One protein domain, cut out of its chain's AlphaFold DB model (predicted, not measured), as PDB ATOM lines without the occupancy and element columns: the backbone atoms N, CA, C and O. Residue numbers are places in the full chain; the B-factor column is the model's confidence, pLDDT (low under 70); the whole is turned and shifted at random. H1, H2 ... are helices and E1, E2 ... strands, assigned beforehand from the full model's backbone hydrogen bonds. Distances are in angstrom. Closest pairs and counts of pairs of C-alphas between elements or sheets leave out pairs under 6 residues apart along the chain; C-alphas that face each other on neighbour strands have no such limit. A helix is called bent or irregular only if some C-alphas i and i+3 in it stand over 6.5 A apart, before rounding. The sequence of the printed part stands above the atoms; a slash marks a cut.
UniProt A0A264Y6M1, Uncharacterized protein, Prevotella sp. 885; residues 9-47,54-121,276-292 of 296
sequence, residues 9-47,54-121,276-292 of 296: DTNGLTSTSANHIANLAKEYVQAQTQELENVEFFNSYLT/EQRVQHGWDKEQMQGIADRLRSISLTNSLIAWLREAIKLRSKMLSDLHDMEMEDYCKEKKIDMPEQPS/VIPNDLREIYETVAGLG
ATOM      1  N   ASP A   9     -34.989  18.395 -18.734       88.75
ATOM      2  CA  ASP A   9     -34.209  17.583 -17.794       88.75
ATOM      3  C   ASP A   9     -34.174  18.276 -16.412       88.75
ATOM      4  O   ASP A   9     -34.846  19.283 -16.158       88.75
ATOM      5  N   THR A  10     -33.409  17.707 -15.490       83.62
ATOM      6  CA  THR A  10     -33.082  18.188 -14.147       83.62
ATOM      7  C   THR A  10     -32.178  19.420 -14.163       83.62
ATOM      8  O   THR A  10     -32.310  20.284 -13.294       83.62
ATOM      9  N   ASN A  11     -31.312  19.541 -15.172       86.56
ATOM     10  CA  ASN A  11     -30.393  20.660 -15.357       86.56
ATOM     11  C   ASN A  11     -30.813  21.501 -16.565       86.56
ATOM     12  O   ASN A  11     -31.114  20.967 -17.628       86.56
ATOM     13  N   GLY A  12     -30.811  22.827 -16.421       92.75
ATOM     14  CA  GLY A  12     -31.139  23.742 -17.512       92.75
ATOM     15  C   GLY A  12     -31.886  24.988 -17.047       92.75
ATOM     16  O   GLY A  12     -31.864  25.362 -15.871       92.75
ATOM     17  N   LEU A  13     -32.586  25.625 -17.980       95.19
ATOM     18  CA  LEU A  13     -33.251  26.906 -17.766       95.19
ATOM     19  C   LEU A  13     -34.670  26.755 -17.208       95.19
ATOM     20  O   LEU A  13     -35.426  25.855 -17.569       95.19
ATOM     21  N   THR A  14     -35.078  27.695 -16.354       95.31
ATOM     22  CA  THR A  14     -36.508  27.886 -16.049       95.31
ATOM     23  C   THR A  14     -37.244  28.452 -17.270       95.31
ATOM     24  O   THR A  14     -36.599  29.027 -18.146       95.31
ATOM     25  N   SER A  15     -38.586  28.371 -17.322       93.62
ATOM     26  CA  SER A  15     -39.377  29.097 -18.339       93.62
ATOM     27  C   SER A  15     -38.987  30.571 -18.417       93.62
ATOM     28  O   SER A  15     -38.838  31.113 -19.505       93.62
ATOM     29  N   THR A  16     -38.818  31.216 -17.260       94.62
ATOM     30  CA  THR A  16     -38.514  32.645 -17.161       94.62
ATOM     31  C   THR A  16     -37.134  32.950 -17.729       94.62
ATOM     32  O   THR A  16     -37.005  33.829 -18.576       94.62
ATOM     33  N   SER A  17     -36.118  32.180 -17.328       95.50
ATOM     34  CA  SER A  17     -34.754  32.323 -17.849       95.50
ATOM     35  C   SER A  17     -34.699  32.041 -19.353       95.50
ATOM     36  O   SER A  17     -34.106  32.813 -20.091       95.50
ATOM     37  N   ALA A  18     -35.364  30.984 -19.826       96.88
ATOM     38  CA  ALA A  18     -35.461  30.670 -21.251       96.88
ATOM     39  C   ALA A  18     -36.148  31.790 -22.044       96.88
ATOM     40  O   ALA A  18     -35.686  32.153 -23.120       96.88
ATOM     41  N   ASN A  19     -37.220  32.374 -21.505       97.06
ATOM     42  CA  ASN A  19     -37.913  33.489 -22.144       97.06
ATOM     43  C   ASN A  19     -37.032  34.745 -22.214       97.06
ATOM     44  O   ASN A  19     -37.018  35.416 -23.242       97.06
ATOM     45  N   HIS A  20     -36.279  35.039 -21.151       96.62
ATOM     46  CA  HIS A  20     -35.320  36.142 -21.137       96.62
ATOM     47  C   HIS A  20     -34.213  35.943 -22.184       96.62
ATOM     48  O   HIS A  20     -33.997  36.822 -23.012       96.62
ATOM     49  N   ILE A  21     -33.598  34.758 -22.229       97.56
ATOM     50  CA  ILE A  21     -32.575  34.419 -23.230       97.56
ATOM     51  C   ILE A  21     -33.139  34.489 -24.652       97.56
ATOM     52  O   ILE A  21     -32.479  35.011 -25.540       97.56
ATOM     53  N   ALA A  22     -34.370  34.024 -24.883       97.50
ATOM     54  CA  ALA A  22     -35.009  34.130 -26.193       97.50
ATOM     55  C   ALA A  22     -35.251  35.590 -26.625       97.50
ATOM     56  O   ALA A  22     -35.286  35.869 -27.822       97.50
ATOM     57  N   ASN A  23     -35.430  36.515 -25.676       97.38
ATOM     58  CA  ASN A  23     -35.538  37.943 -25.972       97.38
ATOM     59  C   ASN A  23     -34.162  38.555 -26.282       97.38
ATOM     60  O   ASN A  23     -34.035  39.205 -27.314       97.38
ATOM     61  N   LEU A  24     -33.130  38.260 -25.481       97.56
ATOM     62  CA  LEU A  24     -31.749  38.681 -25.769       97.56
ATOM     63  C   LEU A  24     -31.268  38.158 -27.130       97.56
ATOM     64  O   LEU A  24     -30.699  38.893 -27.927       97.56
ATOM     65  N   ALA A  25     -31.565  36.895 -27.437       97.38
ATOM     66  CA  ALA A  25     -31.269  36.277 -28.724       97.38
ATOM     67  C   ALA A  25     -31.927  37.041 -29.883       97.38
ATOM     68  O   ALA A  25     -31.328  37.215 -30.943       97.38
ATOM     69  N   LYS A  26     -33.162  37.517 -29.686       97.50
ATOM     70  CA  LYS A  26     -33.888  38.300 -30.690       97.50
ATOM     71  C   LYS A  26     -33.227  39.660 -30.924       97.50
ATOM     72  O   LYS A  26     -33.100  40.065 -32.076       97.50
ATOM     73  N   GLU A  27     -32.797  40.335 -29.863       96.44
ATOM     74  CA  GLU A  27     -32.061  41.603 -29.951       96.44
ATOM     75  C   GLU A  27     -30.707  41.415 -30.644       96.44
ATOM     76  O   GLU A  27     -30.374  42.166 -31.559       96.44
ATOM     77  N   TYR A  28     -29.979  40.349 -30.298       96.00
ATOM     78  CA  TYR A  28     -28.730  39.979 -30.960       96.00
ATOM     79  C   TYR A  28     -28.925  39.751 -32.466       96.00
ATOM     80  O   TYR A  28     -28.200  40.324 -33.281       96.00
ATOM     81  N   VAL A  29     -29.945  38.978 -32.857       97.25
ATOM     82  CA  VAL A  29     -30.296  38.780 -34.273       97.25
ATOM     83  C   VAL A  29     -30.633  40.106 -34.944       97.25
ATOM     84  O   VAL A  29     -30.178  40.340 -36.062       97.25
ATOM     85  N   GLN A  30     -31.398  40.980 -34.287       96.38
ATOM     86  CA  GLN A  30     -31.781  42.276 -34.845       96.38
ATOM     87  C   GLN A  30     -30.561  43.169 -35.101       96.38
ATOM     88  O   GLN A  30     -30.450  43.721 -36.193       96.38
ATOM     89  N   ALA A  31     -29.628  43.256 -34.151       93.00
ATOM     90  CA  ALA A  31     -28.393  44.024 -34.311       93.00
ATOM     91  C   ALA A  31     -27.535  43.492 -35.472       93.00
ATOM     92  O   ALA A  31     -27.134  44.251 -36.353       93.00
ATOM     93  N   GLN A  32     -27.320  42.172 -35.530       91.94
ATOM     94  CA  GLN A  32     -26.549  41.545 -36.610       91.94
ATOM     95  C   GLN A  32     -27.227  41.700 -37.980       91.94
ATOM     96  O   GLN A  32     -26.555  41.913 -38.988       91.94
ATOM     97  N   THR A  33     -28.559  41.619 -38.023       94.62
ATOM     98  CA  THR A  33     -29.341  41.806 -39.253       94.62
ATOM     99  C   THR A  33     -29.254  43.247 -39.738       94.62
ATOM    100  O   THR A  33     -29.009  43.462 -40.918       94.62
ATOM    101  N   GLN A  34     -29.370  44.229 -38.840       92.44
ATOM    102  CA  GLN A  34     -29.273  45.642 -39.199       92.44
ATOM    103  C   GLN A  34     -27.904  45.984 -39.799       92.44
ATOM    104  O   GLN A  34     -27.832  46.755 -40.752       92.44
ATOM    105  N   GLU A  35     -26.814  45.406 -39.289       87.00
ATOM    106  CA  GLU A  35     -25.502  45.571 -39.924       87.00
ATOM    107  C   GLU A  35     -25.507  45.008 -41.354       87.00
ATOM    108  O   GLU A  35     -25.116  45.708 -42.286       87.00
ATOM    109  N   LEU A  36     -26.016  43.788 -41.551       91.75
ATOM    110  CA  LEU A  36     -26.064  43.141 -42.869       91.75
ATOM    111  C   LEU A  36     -27.006  43.830 -43.871       91.75
ATOM    112  O   LEU A  36     -26.749  43.797 -45.073       91.75
ATOM    113  N   GLU A  37     -28.078  44.469 -43.407       91.31
ATOM    114  CA  GLU A  37     -28.981  45.260 -44.256       91.31
ATOM    115  C   GLU A  37     -28.312  46.531 -44.804       91.31
ATOM    116  O   GLU A  37     -28.737  47.048 -45.835       91.31
ATOM    117  N   ASN A  38     -27.236  47.004 -44.164       87.44
ATOM    118  CA  ASN A  38     -26.474  48.192 -44.562       87.44
ATOM    119  C   ASN A  38     -25.149  47.845 -45.280       87.44
ATOM    120  O   ASN A  38     -24.173  48.598 -45.207       87.44
ATOM    121  N   VAL A  39     -25.077  46.689 -45.952       89.25
ATOM    122  CA  VAL A  39     -23.882  46.251 -46.699       89.25
ATOM    123  C   VAL A  39     -23.688  47.079 -47.976       89.25
ATOM    124  O   VAL A  39     -24.300  46.821 -49.010       89.25
ATOM    125  N   GLU A  40     -22.825  48.093 -47.862       88.88
ATOM    126  CA  GLU A  40     -22.218  48.949 -48.901       88.88
ATOM    127  C   GLU A  40     -20.914  48.371 -49.489       88.88
ATOM    128  O   GLU A  40     -20.045  48.022 -48.704       88.88
ATOM    129  N   PHE A  41     -20.665  48.347 -50.809       91.44
ATOM    130  CA  PHE A  41     -19.329  48.007 -51.371       91.44
ATOM    131  C   PHE A  41     -18.652  49.156 -52.131       91.44
ATOM    132  O   PHE A  41     -17.668  48.956 -52.847       91.44
ATOM    133  N   PHE A  42     -19.166  50.373 -51.988       89.00
ATOM    134  CA  PHE A  42     -18.604  51.572 -52.597       89.00
ATOM    135  C   PHE A  42     -18.512  52.694 -51.563       89.00
ATOM    136  O   PHE A  42     -19.309  52.778 -50.636       89.00
ATOM    137  N   ASN A  43     -17.513  53.564 -51.721       90.75
ATOM    138  CA  ASN A  43     -17.431  54.807 -50.961       90.75
ATOM    139  C   ASN A  43     -18.096  55.919 -51.775       90.75
ATOM    140  O   ASN A  43     -17.762  56.087 -52.949       90.75
ATOM    141  N   SER A  44     -18.980  56.693 -51.149       89.62
ATOM    142  CA  SER A  44     -19.610  57.856 -51.783       89.62
ATOM    143  C   SER A  44     -18.988  59.141 -51.254       89.62
ATOM    144  O   SER A  44     -18.798  59.314 -50.043       89.62
ATOM    145  N   TYR A  45     -18.702  60.061 -52.172       89.94
ATOM    146  CA  TYR A  45     -18.093  61.352 -51.886       89.94
ATOM    147  C   TYR A  45     -18.979  62.484 -52.409       89.94
ATOM    148  O   TYR A  45     -19.604  62.364 -53.463       89.94
ATOM    149  N   LEU A  46     -19.045  63.576 -51.652       89.38
ATOM    150  CA  LEU A  46     -19.778  64.788 -51.996       89.38
ATOM    151  C   LEU A  46     -18.789  65.937 -52.197       89.38
ATOM    152  O   LEU A  46     -17.971  66.218 -51.318       89.38
ATOM    153  N   THR A  47     -18.941  66.648 -53.314       86.19
ATOM    154  CA  THR A  47     -18.228  67.898 -53.598       86.19
ATOM    155  C   THR A  47     -19.249  68.994 -53.873       86.19
ATOM    156  O   THR A  47     -20.143  68.831 -54.707       86.19
ATOM    157  N   GLU A  54     -13.401  67.579 -51.131       85.69
ATOM    158  CA  GLU A  54     -14.194  66.354 -51.179       85.69
ATOM    159  C   GLU A  54     -14.470  65.850 -49.753       85.69
ATOM    160  O   GLU A  54     -13.553  65.733 -48.934       85.69
ATOM    161  N   GLN A  55     -15.733  65.557 -49.439       87.56
ATOM    162  CA  GLN A  55     -16.126  64.958 -48.162       87.56
ATOM    163  C   GLN A  55     -16.709  63.566 -48.398       87.56
ATOM    164  O   GLN A  55     -17.663  63.401 -49.157       87.56
ATOM    165  N   ARG A  56     -16.178  62.557 -47.699       86.69
ATOM    166  CA  ARG A  56     -16.772  61.217 -47.702       86.69
ATOM    167  C   ARG A  56     -18.088  61.249 -46.932       86.69
ATOM    168  O   ARG A  56     -18.102  61.585 -45.749       86.69
ATOM    169  N   VAL A  57     -19.172  60.893 -47.608       88.62
ATOM    170  CA  VAL A  57     -20.526  60.849 -47.029       88.62
ATOM    171  C   VAL A  57     -20.988  59.425 -46.742       88.62
ATOM    172  O   VAL A  57     -21.922  59.235 -45.975       88.62
ATOM    173  N   GLN A  58     -20.306  58.428 -47.307       85.12
ATOM    174  CA  GLN A  58     -20.628  57.020 -47.119       85.12
ATOM    175  C   GLN A  58     -19.370  56.168 -47.188       85.12
ATOM    176  O   GLN A  58     -18.490  56.414 -48.021       85.12
ATOM    177  N   HIS A  59     -19.294  55.172 -46.312       86.50
ATOM    178  CA  HIS A  59     -18.186  54.236 -46.264       86.50
ATOM    179  C   HIS A  59     -18.680  52.830 -46.594       86.50
ATOM    180  O   HIS A  59     -19.509  52.287 -45.869       86.50
ATOM    181  N   GLY A  60     -18.168  52.264 -47.686       89.94
ATOM    182  CA  GLY A  60     -18.397  50.864 -48.020       89.94
ATOM    183  C   GLY A  60     -17.589  49.943 -47.106       89.94
ATOM    184  O   GLY A  60     -16.560  50.344 -46.562       89.94
ATOM    185  N   TRP A  61     -18.056  48.710 -46.965       92.38
ATOM    186  CA  TRP A  61     -17.432  47.652 -46.188       92.38
ATOM    187  C   TRP A  61     -16.060  47.284 -46.752       92.38
ATOM    188  O   TRP A  61     -15.862  47.204 -47.969       92.38
ATOM    189  N   ASP A  62     -15.115  47.026 -45.855       91.75
ATOM    190  CA  ASP A  62     -13.784  46.560 -46.215       91.75
ATOM    191  C   ASP A  62     -13.725  45.032 -46.441       91.75
ATOM    192  O   ASP A  62     -14.716  44.297 -46.377       91.75
ATOM    193  N   LYS A  63     -12.523  44.538 -46.759       91.00
ATOM    194  CA  LYS A  63     -12.284  43.117 -47.038       91.00
ATOM    195  C   LYS A  63     -12.561  42.222 -45.824       91.00
ATOM    196  O   LYS A  63     -13.023  41.101 -46.022       91.00
ATOM    197  N   GLU A  64     -12.263  42.684 -44.613       90.44
ATOM    198  CA  GLU A  64     -12.461  41.915 -43.381       90.44
ATOM    199  C   GLU A  64     -13.956  41.789 -43.076       90.44
ATOM    200  O   GLU A  64     -14.463  40.681 -42.890       90.44
ATOM    201  N   GLN A  65     -14.688  42.903 -43.162       89.62
ATOM    202  CA  GLN A  65     -16.139  42.934 -42.993       89.62
ATOM    203  C   GLN A  65     -16.852  42.039 -44.017       89.62
ATOM    204  O   GLN A  65     -17.758  41.289 -43.653       89.62
ATOM    205  N   MET A  66     -16.414  42.060 -45.282       91.62
ATOM    206  CA  MET A  66     -16.958  41.192 -46.333       91.62
ATOM    207  C   MET A  66     -16.706  39.705 -46.045       91.62
ATOM    208  O   MET A  66     -17.621  38.889 -46.169       91.62
ATOM    209  N   GLN A  67     -15.492  39.342 -45.619       92.06
ATOM    210  CA  GLN A  67     -15.158  37.956 -45.268       92.06
ATOM    211  C   GLN A  67     -15.950  37.457 -44.046       92.06
ATOM    212  O   GLN A  67     -16.294  36.277 -43.996       92.06
ATOM    213  N   GLY A  68     -16.316  38.353 -43.121       91.62
ATOM    214  CA  GLY A  68     -17.122  38.042 -41.937       91.62
ATOM    215  C   GLY A  68     -18.625  37.838 -42.182       91.62
ATOM    216  O   GLY A  68     -19.328  37.394 -41.273       91.62
ATOM    217  N   ILE A  69     -19.154  38.115 -43.384       93.19
ATOM    218  CA  ILE A  69     -20.597  37.975 -43.682       93.19
ATOM    219  C   ILE A  69     -21.087  36.543 -43.429       93.19
ATOM    220  O   ILE A  69     -22.143  36.342 -42.828       93.19
ATOM    221  N   ALA A  70     -20.324  35.536 -43.872       93.31
ATOM    222  CA  ALA A  70     -20.712  34.134 -43.723       93.31
ATOM    223  C   ALA A  70     -20.845  33.728 -42.246       93.31
ATOM    224  O   ALA A  70     -21.782  33.015 -41.885       93.31
ATOM    225  N   ASP A  71     -19.946  34.212 -41.392       92.56
ATOM    226  CA  ASP A  71     -19.963  33.906 -39.962       92.56
ATOM    227  C   ASP A  71     -21.112  34.620 -39.245       92.56
ATOM    228  O   ASP A  71     -21.793  34.010 -38.421       92.56
ATOM    229  N   ARG A  72     -21.434  35.858 -39.640       92.62
ATOM    230  CA  ARG A  72     -22.621  36.575 -39.142       92.62
ATOM    231  C   ARG A  72     -23.919  35.864 -39.511       92.62
ATOM    232  O   ARG A  72     -24.777  35.671 -38.652       92.62
ATOM    233  N   LEU A  73     -24.048  35.405 -40.757       95.88
ATOM    234  CA  LEU A  73     -25.215  34.634 -41.200       95.88
ATOM    235  C   LEU A  73     -25.349  33.304 -40.444       95.88
ATOM    236  O   LEU A  73     -26.458  32.929 -40.056       95.88
ATOM    237  N   ARG A  74     -24.235  32.606 -40.181       95.44
ATOM    238  CA  ARG A  74     -24.232  31.401 -39.332       95.44
ATOM    239  C   ARG A  74     -24.676  31.719 -37.906       95.44
ATOM    240  O   ARG A  74     -25.519  31.000 -37.374       95.44
ATOM    241  N   SER A  75     -24.170  32.805 -37.324       95.44
ATOM    242  CA  SER A  75     -24.550  33.247 -35.980       95.44
ATOM    243  C   SER A  75     -26.045  33.574 -35.886       95.44
ATOM    244  O   SER A  75     -26.734  33.084 -34.988       95.44
ATOM    245  N   ILE A  76     -26.595  34.297 -36.869       96.69
ATOM    246  CA  ILE A  76     -28.039  34.568 -36.973       96.69
ATOM    247  C   ILE A  76     -28.833  33.260 -37.073       96.69
ATOM    248  O   ILE A  76     -29.825  33.088 -36.365       96.69
ATOM    249  N   SER A  77     -28.398  32.322 -37.920       97.62
ATOM    250  CA  SER A  77     -29.067  31.027 -38.080       97.62
ATOM    251  C   SER A  77     -29.105  30.240 -36.769       97.62
ATOM    252  O   SER A  77     -30.176  29.801 -36.356       97.62
ATOM    253  N   LEU A  78     -27.959  30.087 -36.099       97.94
ATOM    254  CA  LEU A  78     -27.859  29.371 -34.824       97.94
ATOM    255  C   LEU A  78     -28.675  30.060 -33.724       97.94
ATOM    256  O   LEU A  78     -29.352  29.390 -32.944       97.94
ATOM    257  N   THR A  79     -28.681  31.394 -33.698       98.00
ATOM    258  CA  THR A  79     -29.478  32.159 -32.730       98.00
ATOM    259  C   THR A  79     -30.976  31.973 -32.969       98.00
ATOM    260  O   THR A  79     -31.732  31.757 -32.023       98.00
ATOM    261  N   ASN A  80     -31.426  31.969 -34.226       98.31
ATOM    262  CA  ASN A  80     -32.816  31.667 -34.567       98.31
ATOM    263  C   ASN A  80     -33.206  30.231 -34.182       98.31
ATOM    264  O   ASN A  80     -34.300  30.020 -33.652       98.31
ATOM    265  N   SER A  81     -32.316  29.252 -34.379       98.12
ATOM    266  CA  SER A  81     -32.523  27.879 -33.901       98.12
ATOM    267  C   SER A  81     -32.656  27.812 -32.376       98.12
ATOM    268  O   SER A  81     -33.556  27.135 -31.875       98.12
ATOM    269  N   LEU A  82     -31.832  28.563 -31.634       98.12
ATOM    270  CA  LEU A  82     -31.951  28.695 -30.180       98.12
ATOM    271  C   LEU A  82     -33.303  29.296 -29.770       98.12
ATOM    272  O   LEU A  82     -33.974  28.744 -28.899       98.12
ATOM    273  N   ILE A  83     -33.744  30.381 -30.415       98.00
ATOM    274  CA  ILE A  83     -35.058  30.992 -30.148       98.00
ATOM    275  C   ILE A  83     -36.175  29.971 -30.370       98.00
ATOM    276  O   ILE A  83     -37.031  29.809 -29.497       98.00
ATOM    277  N   ALA A  84     -36.170  29.277 -31.511       97.81
ATOM    278  CA  ALA A  84     -37.189  28.288 -31.849       97.81
ATOM    279  C   ALA A  84     -37.257  27.169 -30.798       97.81
ATOM    280  O   ALA A  84     -38.340  26.865 -30.296       97.81
ATOM    281  N   TRP A  85     -36.104  26.626 -30.399       97.38
ATOM    282  CA  TRP A  85     -36.013  25.594 -29.367       97.38
ATOM    283  C   TRP A  85     -36.609  26.052 -28.029       97.38
ATOM    284  O   TRP A  85     -37.459  25.371 -27.452       97.38
ATOM    285  N   LEU A  86     -36.211  27.234 -27.547       97.69
ATOM    286  CA  LEU A  86     -36.691  27.775 -26.273       97.69
ATOM    287  C   LEU A  86     -38.200  28.056 -26.298       97.69
ATOM    288  O   LEU A  86     -38.895  27.784 -25.317       97.69
ATOM    289  N   ARG A  87     -38.721  28.590 -27.409       97.19
ATOM    290  CA  ARG A  87     -40.149  28.910 -27.561       97.19
ATOM    291  C   ARG A  87     -41.012  27.656 -27.609       97.19
ATOM    292  O   ARG A  87     -42.035  27.626 -26.925       97.19
ATOM    293  N   GLU A  88     -40.594  26.629 -28.344       96.25
ATOM    294  CA  GLU A  88     -41.356  25.381 -28.424       96.25
ATOM    295  C   GLU A  88     -41.354  24.649 -27.075       96.25
ATOM    296  O   GLU A  88     -42.406  24.204 -26.620       96.25
ATOM    297  N   ALA A  89     -40.226  24.653 -26.355       95.56
ATOM    298  CA  ALA A  89     -40.151  24.119 -24.997       95.56
ATOM    299  C   ALA A  89     -41.083  24.862 -24.015       95.56
ATOM    300  O   ALA A  89     -41.780  24.238 -23.212       95.56
ATOM    301  N   ILE A  90     -41.135  26.200 -24.069       95.38
ATOM    302  CA  ILE A  90     -42.056  26.996 -23.234       95.38
ATOM    303  C   ILE A  90     -43.512  26.655 -23.564       95.38
ATOM    304  O   ILE A  90     -44.305  26.403 -22.655       95.38
ATOM    305  N   LYS A  91     -43.858  26.624 -24.853       95.00
ATOM    306  CA  LYS A  91     -45.205  26.306 -25.336       95.00
ATOM    307  C   LYS A  91     -45.640  24.908 -24.904       95.00
ATOM    308  O   LYS A  91     -46.765  24.748 -24.436       95.00
ATOM    309  N   LEU A  92     -44.750  23.925 -25.006       94.44
ATOM    310  CA  LEU A  92     -45.031  22.560 -24.586       94.44
ATOM    311  C   LEU A  92     -45.305  22.474 -23.082       94.44
ATOM    312  O   LEU A  92     -46.301  21.878 -22.686       94.44
ATOM    313  N   ARG A  93     -44.500  23.136 -22.237       93.62
ATOM    314  CA  ARG A  93     -44.775  23.195 -20.789       93.62
ATOM    315  C   ARG A  93     -46.146  23.814 -20.504       93.62
ATOM    316  O   ARG A  93     -46.885  23.285 -19.678       93.62
ATOM    317  N   SER A  94     -46.489  24.918 -21.172       94.69
ATOM    318  CA  SER A  94     -47.806  25.551 -21.019       94.69
ATOM    319  C   SER A  94     -48.936  24.606 -21.419       94.69
ATOM    320  O   SER A  94     -49.934  24.528 -20.709       94.69
ATOM    321  N   LYS A  95     -48.755  23.845 -22.504       94.81
ATOM    322  CA  LYS A  95     -49.713  22.825 -22.931       94.81
ATOM    323  C   LYS A  95     -49.869  21.723 -21.881       94.81
ATOM    324  O   LYS A  95     -50.986  21.459 -21.478       94.81
ATOM    325  N   MET A  96     -48.772  21.163 -21.363       94.19
ATOM    326  CA  MET A  96     -48.825  20.137 -20.311       94.19
ATOM    327  C   MET A  96     -49.578  20.615 -19.059       94.19
ATOM    328  O   MET A  96     -50.304  19.840 -18.445       94.19
ATOM    329  N   LEU A  97     -49.402  21.882 -18.665       94.81
ATOM    330  CA  LEU A  97     -50.134  22.465 -17.537       94.81
ATOM    331  C   LEU A  97     -51.623  22.661 -17.844       94.81
ATOM    332  O   LEU A  97     -52.436  22.439 -16.952       94.81
ATOM    333  N   SER A  98     -51.971  23.058 -19.072       95.56
ATOM    334  CA  SER A  98     -53.369  23.166 -19.513       95.56
ATOM    335  C   SER A  98     -54.035  21.796 -19.546       95.56
ATOM    336  O   SER A  98     -55.049  21.606 -18.892       95.56
ATOM    337  N   ASP A  99     -53.409  20.816 -20.200       94.88
ATOM    338  CA  ASP A  99     -53.929  19.451 -20.313       94.88
ATOM    339  C   ASP A  99     -54.143  18.830 -18.917       94.88
ATOM    340  O   ASP A  99     -55.144  18.164 -18.673       94.88
ATOM    341  N   LEU A 100     -53.239  19.089 -17.961       95.56
ATOM    342  CA  LEU A 100     -53.412  18.655 -16.571       95.56
ATOM    343  C   LEU A 100     -54.555  19.392 -15.859       95.56
ATOM    344  O   LEU A 100     -55.255  18.798 -15.037       95.56
ATOM    345  N   HIS A 101     -54.728  20.689 -16.121       94.56
ATOM    346  CA  HIS A 101     -55.818  21.475 -15.547       94.56
ATOM    347  C   HIS A 101     -57.180  20.974 -16.036       94.56
ATOM    348  O   HIS A 101     -58.059  20.756 -15.201       94.56
ATOM    349  N   ASP A 102     -57.289  20.722 -17.338       95.81
ATOM    350  CA  ASP A 102     -58.512  20.312 -18.031       95.81
ATOM    351  C   ASP A 102     -58.799  18.806 -17.903       95.81
ATOM    352  O   ASP A 102     -59.890  18.361 -18.244       95.81
ATOM    353  N   MET A 103     -57.849  18.015 -17.388       95.62
ATOM    354  CA  MET A 103     -58.041  16.587 -17.131       95.62
ATOM    355  C   MET A 103     -59.252  16.346 -16.226       95.62
ATOM    356  O   MET A 103     -59.342  16.924 -15.133       95.62
ATOM    357  N   GLU A 104     -60.117  15.428 -16.658       95.75
ATOM    358  CA  GLU A 104     -61.257  14.922 -15.900       95.75
ATOM    359  C   GLU A 104     -60.907  13.626 -15.150       95.75
ATOM    360  O   GLU A 104     -59.936  12.926 -15.455       95.75
ATOM    361  N   MET A 105     -61.715  13.283 -14.144       94.44
ATOM    362  CA  MET A 105     -61.483  12.097 -13.312       94.44
ATOM    363  C   MET A 105     -61.575  10.793 -14.113       94.44
ATOM    364  O   MET A 105     -60.824   9.857 -13.842       94.44
ATOM    365  N   GLU A 106     -62.446  10.729 -15.122       94.12
ATOM    366  CA  GLU A 106     -62.549   9.561 -16.001       94.12
ATOM    367  C   GLU A 106     -61.251   9.305 -16.771       94.12
ATOM    368  O   GLU A 106     -60.819   8.158 -16.896       94.12
ATOM    369  N   ASP A 107     -60.604  10.360 -17.270       94.44
ATOM    370  CA  ASP A 107     -59.337  10.245 -17.992       94.44
ATOM    371  C   ASP A 107     -58.210   9.805 -17.062       94.44
ATOM    372  O   ASP A 107     -57.425   8.920 -17.411       94.44
ATOM    373  N   TYR A 108     -58.185  10.347 -15.843       95.31
ATOM    374  CA  TYR A 108     -57.285   9.889 -14.787       95.31
ATOM    375  C   TYR A 108     -57.471   8.395 -14.487       95.31
ATOM    376  O   TYR A 108     -56.488   7.649 -14.446       95.31
ATOM    377  N   CYS A 109     -58.716   7.936 -14.343       95.12
ATOM    378  CA  CYS A 109     -59.024   6.529 -14.097       95.12
ATOM    379  C   CYS A 109     -58.564   5.637 -15.253       95.12
ATOM    380  O   CYS A 109     -57.895   4.630 -15.022       95.12
ATOM    381  N   LYS A 110     -58.821   6.040 -16.506       94.25
ATOM    382  CA  LYS A 110     -58.345   5.324 -17.705       94.25
ATOM    383  C   LYS A 110     -56.817   5.242 -17.747       94.25
ATOM    384  O   LYS A 110     -56.271   4.173 -18.018       94.25
ATOM    385  N   GLU A 111     -56.116   6.339 -17.458       91.75
ATOM    386  CA  GLU A 111     -54.650   6.385 -17.477       91.75
ATOM    387  C   GLU A 111     -54.041   5.499 -16.381       91.75
ATOM    388  O   GLU A 111     -53.079   4.764 -16.627       91.75
ATOM    389  N   LYS A 112     -54.602   5.547 -15.168       92.62
ATOM    390  CA  LYS A 112     -54.127   4.762 -14.019       92.62
ATOM    391  C   LYS A 112     -54.702   3.347 -13.959       92.62
ATOM    392  O   LYS A 112     -54.279   2.579 -13.098       92.62
ATOM    393  N   LYS A 113     -55.587   2.983 -14.896       94.44
ATOM    394  CA  LYS A 113     -56.309   1.701 -14.933       94.44
ATOM    395  C   LYS A 113     -57.061   1.436 -13.623       94.44
ATOM    396  O   LYS A 113     -56.994   0.337 -13.078       94.44
ATOM    397  N   ILE A 114     -57.706   2.477 -13.107       94.44
ATOM    398  CA  ILE A 114     -58.574   2.423 -11.933       94.44
ATOM    399  C   ILE A 114     -60.002   2.236 -12.439       94.44
ATOM    400  O   ILE A 114     -60.450   2.986 -13.307       94.44
ATOM    401  N   ASP A 115     -60.710   1.250 -11.898       93.12
ATOM    402  CA  ASP A 115     -62.131   1.071 -12.176       93.12
ATOM    403  C   ASP A 115     -62.937   2.102 -11.383       93.12
ATOM    404  O   ASP A 115     -62.772   2.243 -10.168       93.12
ATOM    405  N   MET A 116     -63.801   2.843 -12.075       91.88
ATOM    406  CA  MET A 116     -64.638   3.847 -11.429       91.88
ATOM    407  C   MET A 116     -65.747   3.157 -10.620       91.88
ATOM    408  O   MET A 116     -66.382   2.237 -11.148       91.88
ATOM    409  N   PRO A 117     -66.008   3.581  -9.369       92.31
ATOM    410  CA  PRO A 117     -67.110   3.045  -8.583       92.31
ATOM    411  C   PRO A 117     -68.438   3.176  -9.333       92.31
ATOM    412  O   PRO A 117     -68.755   4.231  -9.883       92.31
ATOM    413  N   GLU A 118     -69.229   2.106  -9.346       91.69
ATOM    414  CA  GLU A 118     -70.544   2.125  -9.977       91.69
ATOM    415  C   GLU A 118     -71.533   2.893  -9.097       91.69
ATOM    416  O   GLU A 118     -71.673   2.612  -7.904       91.69
ATOM    417  N   GLN A 119     -72.232   3.863  -9.688       92.44
ATOM    418  CA  GLN A 119     -73.254   4.610  -8.973       92.44
ATOM    419  C   GLN A 119     -74.421   3.675  -8.619       92.44
ATOM    420  O   GLN A 119     -75.052   3.113  -9.520       92.44
ATOM    421  N   PRO A 120     -74.766   3.522  -7.330       94.00
ATOM    422  CA  PRO A 120     -75.862   2.656  -6.944       94.00
ATOM    423  C   PRO A 120     -77.192   3.241  -7.415       94.00
ATOM    424  O   PRO A 120     -77.426   4.450  -7.359       94.00
ATOM    425  N   SER A 121     -78.094   2.357  -7.826       92.75
ATOM    426  CA  SER A 121     -79.479   2.692  -8.139       92.75
ATOM    427  C   SER A 121     -80.410   2.134  -7.070       92.75
ATOM    428  O   SER A 121     -80.128   1.117  -6.431       92.75
ATOM    429  N   VAL A 276     -33.491  22.181 -21.446       95.88
ATOM    430  CA  VAL A 276     -32.112  21.833 -21.798       95.88
ATOM    431  C   VAL A 276     -31.686  22.624 -23.025       95.88
ATOM    432  O   VAL A 276     -32.482  22.830 -23.940       95.88
ATOM    433  N   ILE A 277     -30.426  23.055 -23.055       95.81
ATOM    434  CA  ILE A 277     -29.804  23.605 -24.260       95.81
ATOM    435  C   ILE A 277     -29.092  22.460 -24.991       95.81
ATOM    436  O   ILE A 277     -28.211  21.839 -24.393       95.81
ATOM    437  N   PRO A 278     -29.450  22.157 -26.252       94.31
ATOM    438  CA  PRO A 278     -28.740  21.168 -27.054       94.31
ATOM    439  C   PRO A 278     -27.262  21.531 -27.205       94.31
ATOM    440  O   PRO A 278     -26.924  22.710 -27.311       94.31
ATOM    441  N   ASN A 279     -26.388  20.523 -27.266       93.81
ATOM    442  CA  ASN A 279     -24.939  20.736 -27.373       93.81
ATOM    443  C   ASN A 279     -24.567  21.637 -28.561       93.81
ATOM    444  O   ASN A 279     -23.774  22.559 -28.393       93.81
ATOM    445  N   ASP A 280     -25.212  21.436 -29.712       94.56
ATOM    446  CA  ASP A 280     -24.963  22.207 -30.938       94.56
ATOM    447  C   ASP A 280     -25.357  23.691 -30.819       94.56
ATOM    448  O   ASP A 280     -24.921  24.519 -31.613       94.56
ATOM    449  N   LEU A 281     -26.174  24.049 -29.823       96.56
ATOM    450  CA  LEU A 281     -26.620  25.421 -29.561       96.56
ATOM    451  C   LEU A 281     -25.934  26.042 -28.338       96.56
ATOM    452  O   LEU A 281     -26.250  27.172 -27.963       96.56
ATOM    453  N   ARG A 282     -25.013  25.322 -27.691       95.44
ATOM    454  CA  ARG A 282     -24.402  25.759 -26.434       95.44
ATOM    455  C   ARG A 282     -23.520  26.994 -26.606       95.44
ATOM    456  O   ARG A 282     -23.629  27.917 -25.810       95.44
ATOM    457  N   GLU A 283     -22.702  27.025 -27.652       96.12
ATOM    458  CA  GLU A 283     -21.796  28.146 -27.934       96.12
ATOM    459  C   GLU A 283     -22.572  29.446 -28.199       96.12
ATOM    460  O   GLU A 283     -22.296  30.490 -27.600       96.12
ATOM    461  N   ILE A 284     -23.615  29.376 -29.034       96.81
ATOM    462  CA  ILE A 284     -24.450  30.548 -29.314       96.81
ATOM    463  C   ILE A 284     -25.271  30.965 -28.088       96.81
ATOM    464  O   ILE A 284     -25.451  32.156 -27.839       96.81
ATOM    465  N   TYR A 285     -25.715  30.004 -27.273       97.00
ATOM    466  CA  TYR A 285     -26.362  30.286 -25.995       97.00
ATOM    467  C   TYR A 285     -25.435  31.045 -25.042       97.00
ATOM    468  O   TYR A 285     -25.863  32.044 -24.469       97.00
ATOM    469  N   GLU A 286     -24.185  30.607 -24.879       96.12
ATOM    470  CA  GLU A 286     -23.200  31.265 -24.011       96.12
ATOM    471  C   GLU A 286     -22.894  32.691 -24.497       96.12
ATOM    472  O   GLU A 286     -22.830  33.609 -23.678       96.12
ATOM    473  N   THR A 287     -22.828  32.896 -25.818       95.00
ATOM    474  CA  THR A 287     -22.669  34.222 -26.443       95.00
ATOM    475  C   THR A 287     -23.839  35.145 -26.103       95.00
ATOM    476  O   THR A 287     -23.643  36.231 -25.560       95.00
ATOM    477  N   VAL A 288     -25.074  34.702 -26.359       95.31
ATOM    478  CA  VAL A 288     -26.284  35.493 -26.084       95.31
ATOM    479  C   VAL A 288     -26.471  35.740 -24.584       95.31
ATOM    480  O   VAL A 288     -26.862  36.831 -24.180       95.31
ATOM    481  N   ALA A 289     -26.191  34.745 -23.741       93.44
ATOM    482  CA  ALA A 289     -26.286  34.876 -22.290       93.44
ATOM    483  C   ALA A 289     -25.241  35.846 -21.714       93.44
ATOM    484  O   ALA A 289     -25.465  36.403 -20.639       93.44
ATOM    485  N   GLY A 290     -24.110  36.035 -22.403       91.50
ATOM    486  CA  GLY A 290     -23.081  37.013 -22.051       91.50
ATOM    487  C   GLY A 290     -23.542  38.463 -22.211       91.50
ATOM    488  O   GLY A 290     -23.191  39.288 -21.376       91.50
ATOM    489  N   LEU A 291     -24.403  38.749 -23.196       86.81
ATOM    490  CA  LEU A 291     -24.919  40.103 -23.465       86.81
ATOM    491  C   LEU A 291     -25.641  40.717 -22.257       86.81
ATOM    492  O   LEU A 291     -25.588  41.919 -22.046       86.81
ATOM    493  N   GLY A 292     -26.299  39.887 -21.443       67.62
ATOM    494  CA  GLY A 292     -27.017  40.335 -20.245       67.62
ATOM    495  C   GLY A 292     -26.145  40.522 -18.998       67.62
ATOM    496  O   GLY A 292     -26.697  40.772 -17.932       67.62
TER     497      GLY A 292
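AT A GLANCE: This is residues 9 to 47, 54 to 121 and 276 to 292 of the 296 residues of an uncharacterized protein of Prevotella sp. 885 (UniProt A0A264Y6M1). The model is a long thin rod: two long helices, H1 and H3, lie side by side and run opposite ways, and the shorter H5 crosses both. Toward one end lie the small two-stranded sheet E1 - E2, antiparallel, and short H2; toward the other lie short H4 and the tail 113 to 121. The printed part has 124 residues, with five named helices and two named strands in the order H1 E1 E2 H2 H3 H4 H5, and is mostly helix. It is extended, with a radius of gyration of the C-alphas of 25.2 A and spans of 101 by 28 by 22 A.

HOW THE PARTS SIT: Look first at E1, residues 44 to 47, and E2, residues 54 to 58: they are antiparallel at 147 degrees, with N 46 and O 55 within hydrogen-bond range at 2.9 A. H1, residues 15 to 37, touches H3, residues 69 to 102, at a shallow tilt of 29 degrees, opposite ways; their closest C-alphas, of Ala 22 and Ile 83, are 5.0 A apart. H5, residues 279 to 291, touches H1 about perpendicular at 81 degrees, closest at the C-alphas of Ala 25 and Val 288, 5.7 A; H1 does so with residues 21 to 28 alone. H5 with residues 281 to 285 alone touches residues 75 to 82 of H3, about perpendicular at 82 degrees; the closest C-alphas are those of Leu 82 and Leu 281, 6.3 A. The helix packing is mostly crossed, but only just: 1 of these 3 helix pairs is at a shallow tilt. H2, residues 63 to 67, and H3 meet only through their link, while H4, residues 105 to 112, and H3 are apart. Every O i to N i+4 pair is within hydrogen-bond range in H1, H2, H3 and H4, against 6 of 9 in H5.

IN THESE COORDINATES: Find C-alpha 69 at (-20.597, 37.975, -43.682); from there H3 runs 49.1 A to C-alpha 102 at (-58.512, 20.312, -18.031). H1 begins at C-alpha 15, (-39.377, 29.097, -18.339), and spans 32.3 A. H5 spans 19.8 A and is irregular: C-alphas 280 and 283 are 7.4 A apart.

THE WHOLE: The C-alphas farthest apart, of Glu 54 and Ser 121, are 100.8 A apart. Residues 48 to 53 are not printed, with 5.0 A between C-alphas 47 and 54; residues 122 to 275 are not printed either, with 52.9 A between C-alphas 121 and 276. Of the links printed whole, H1 to E1 is short and E2 to H2, H2 to H3 and H3 to H4 are tight. The mean pLDDT of the printed part is 93.4, and residue 292 is under 70.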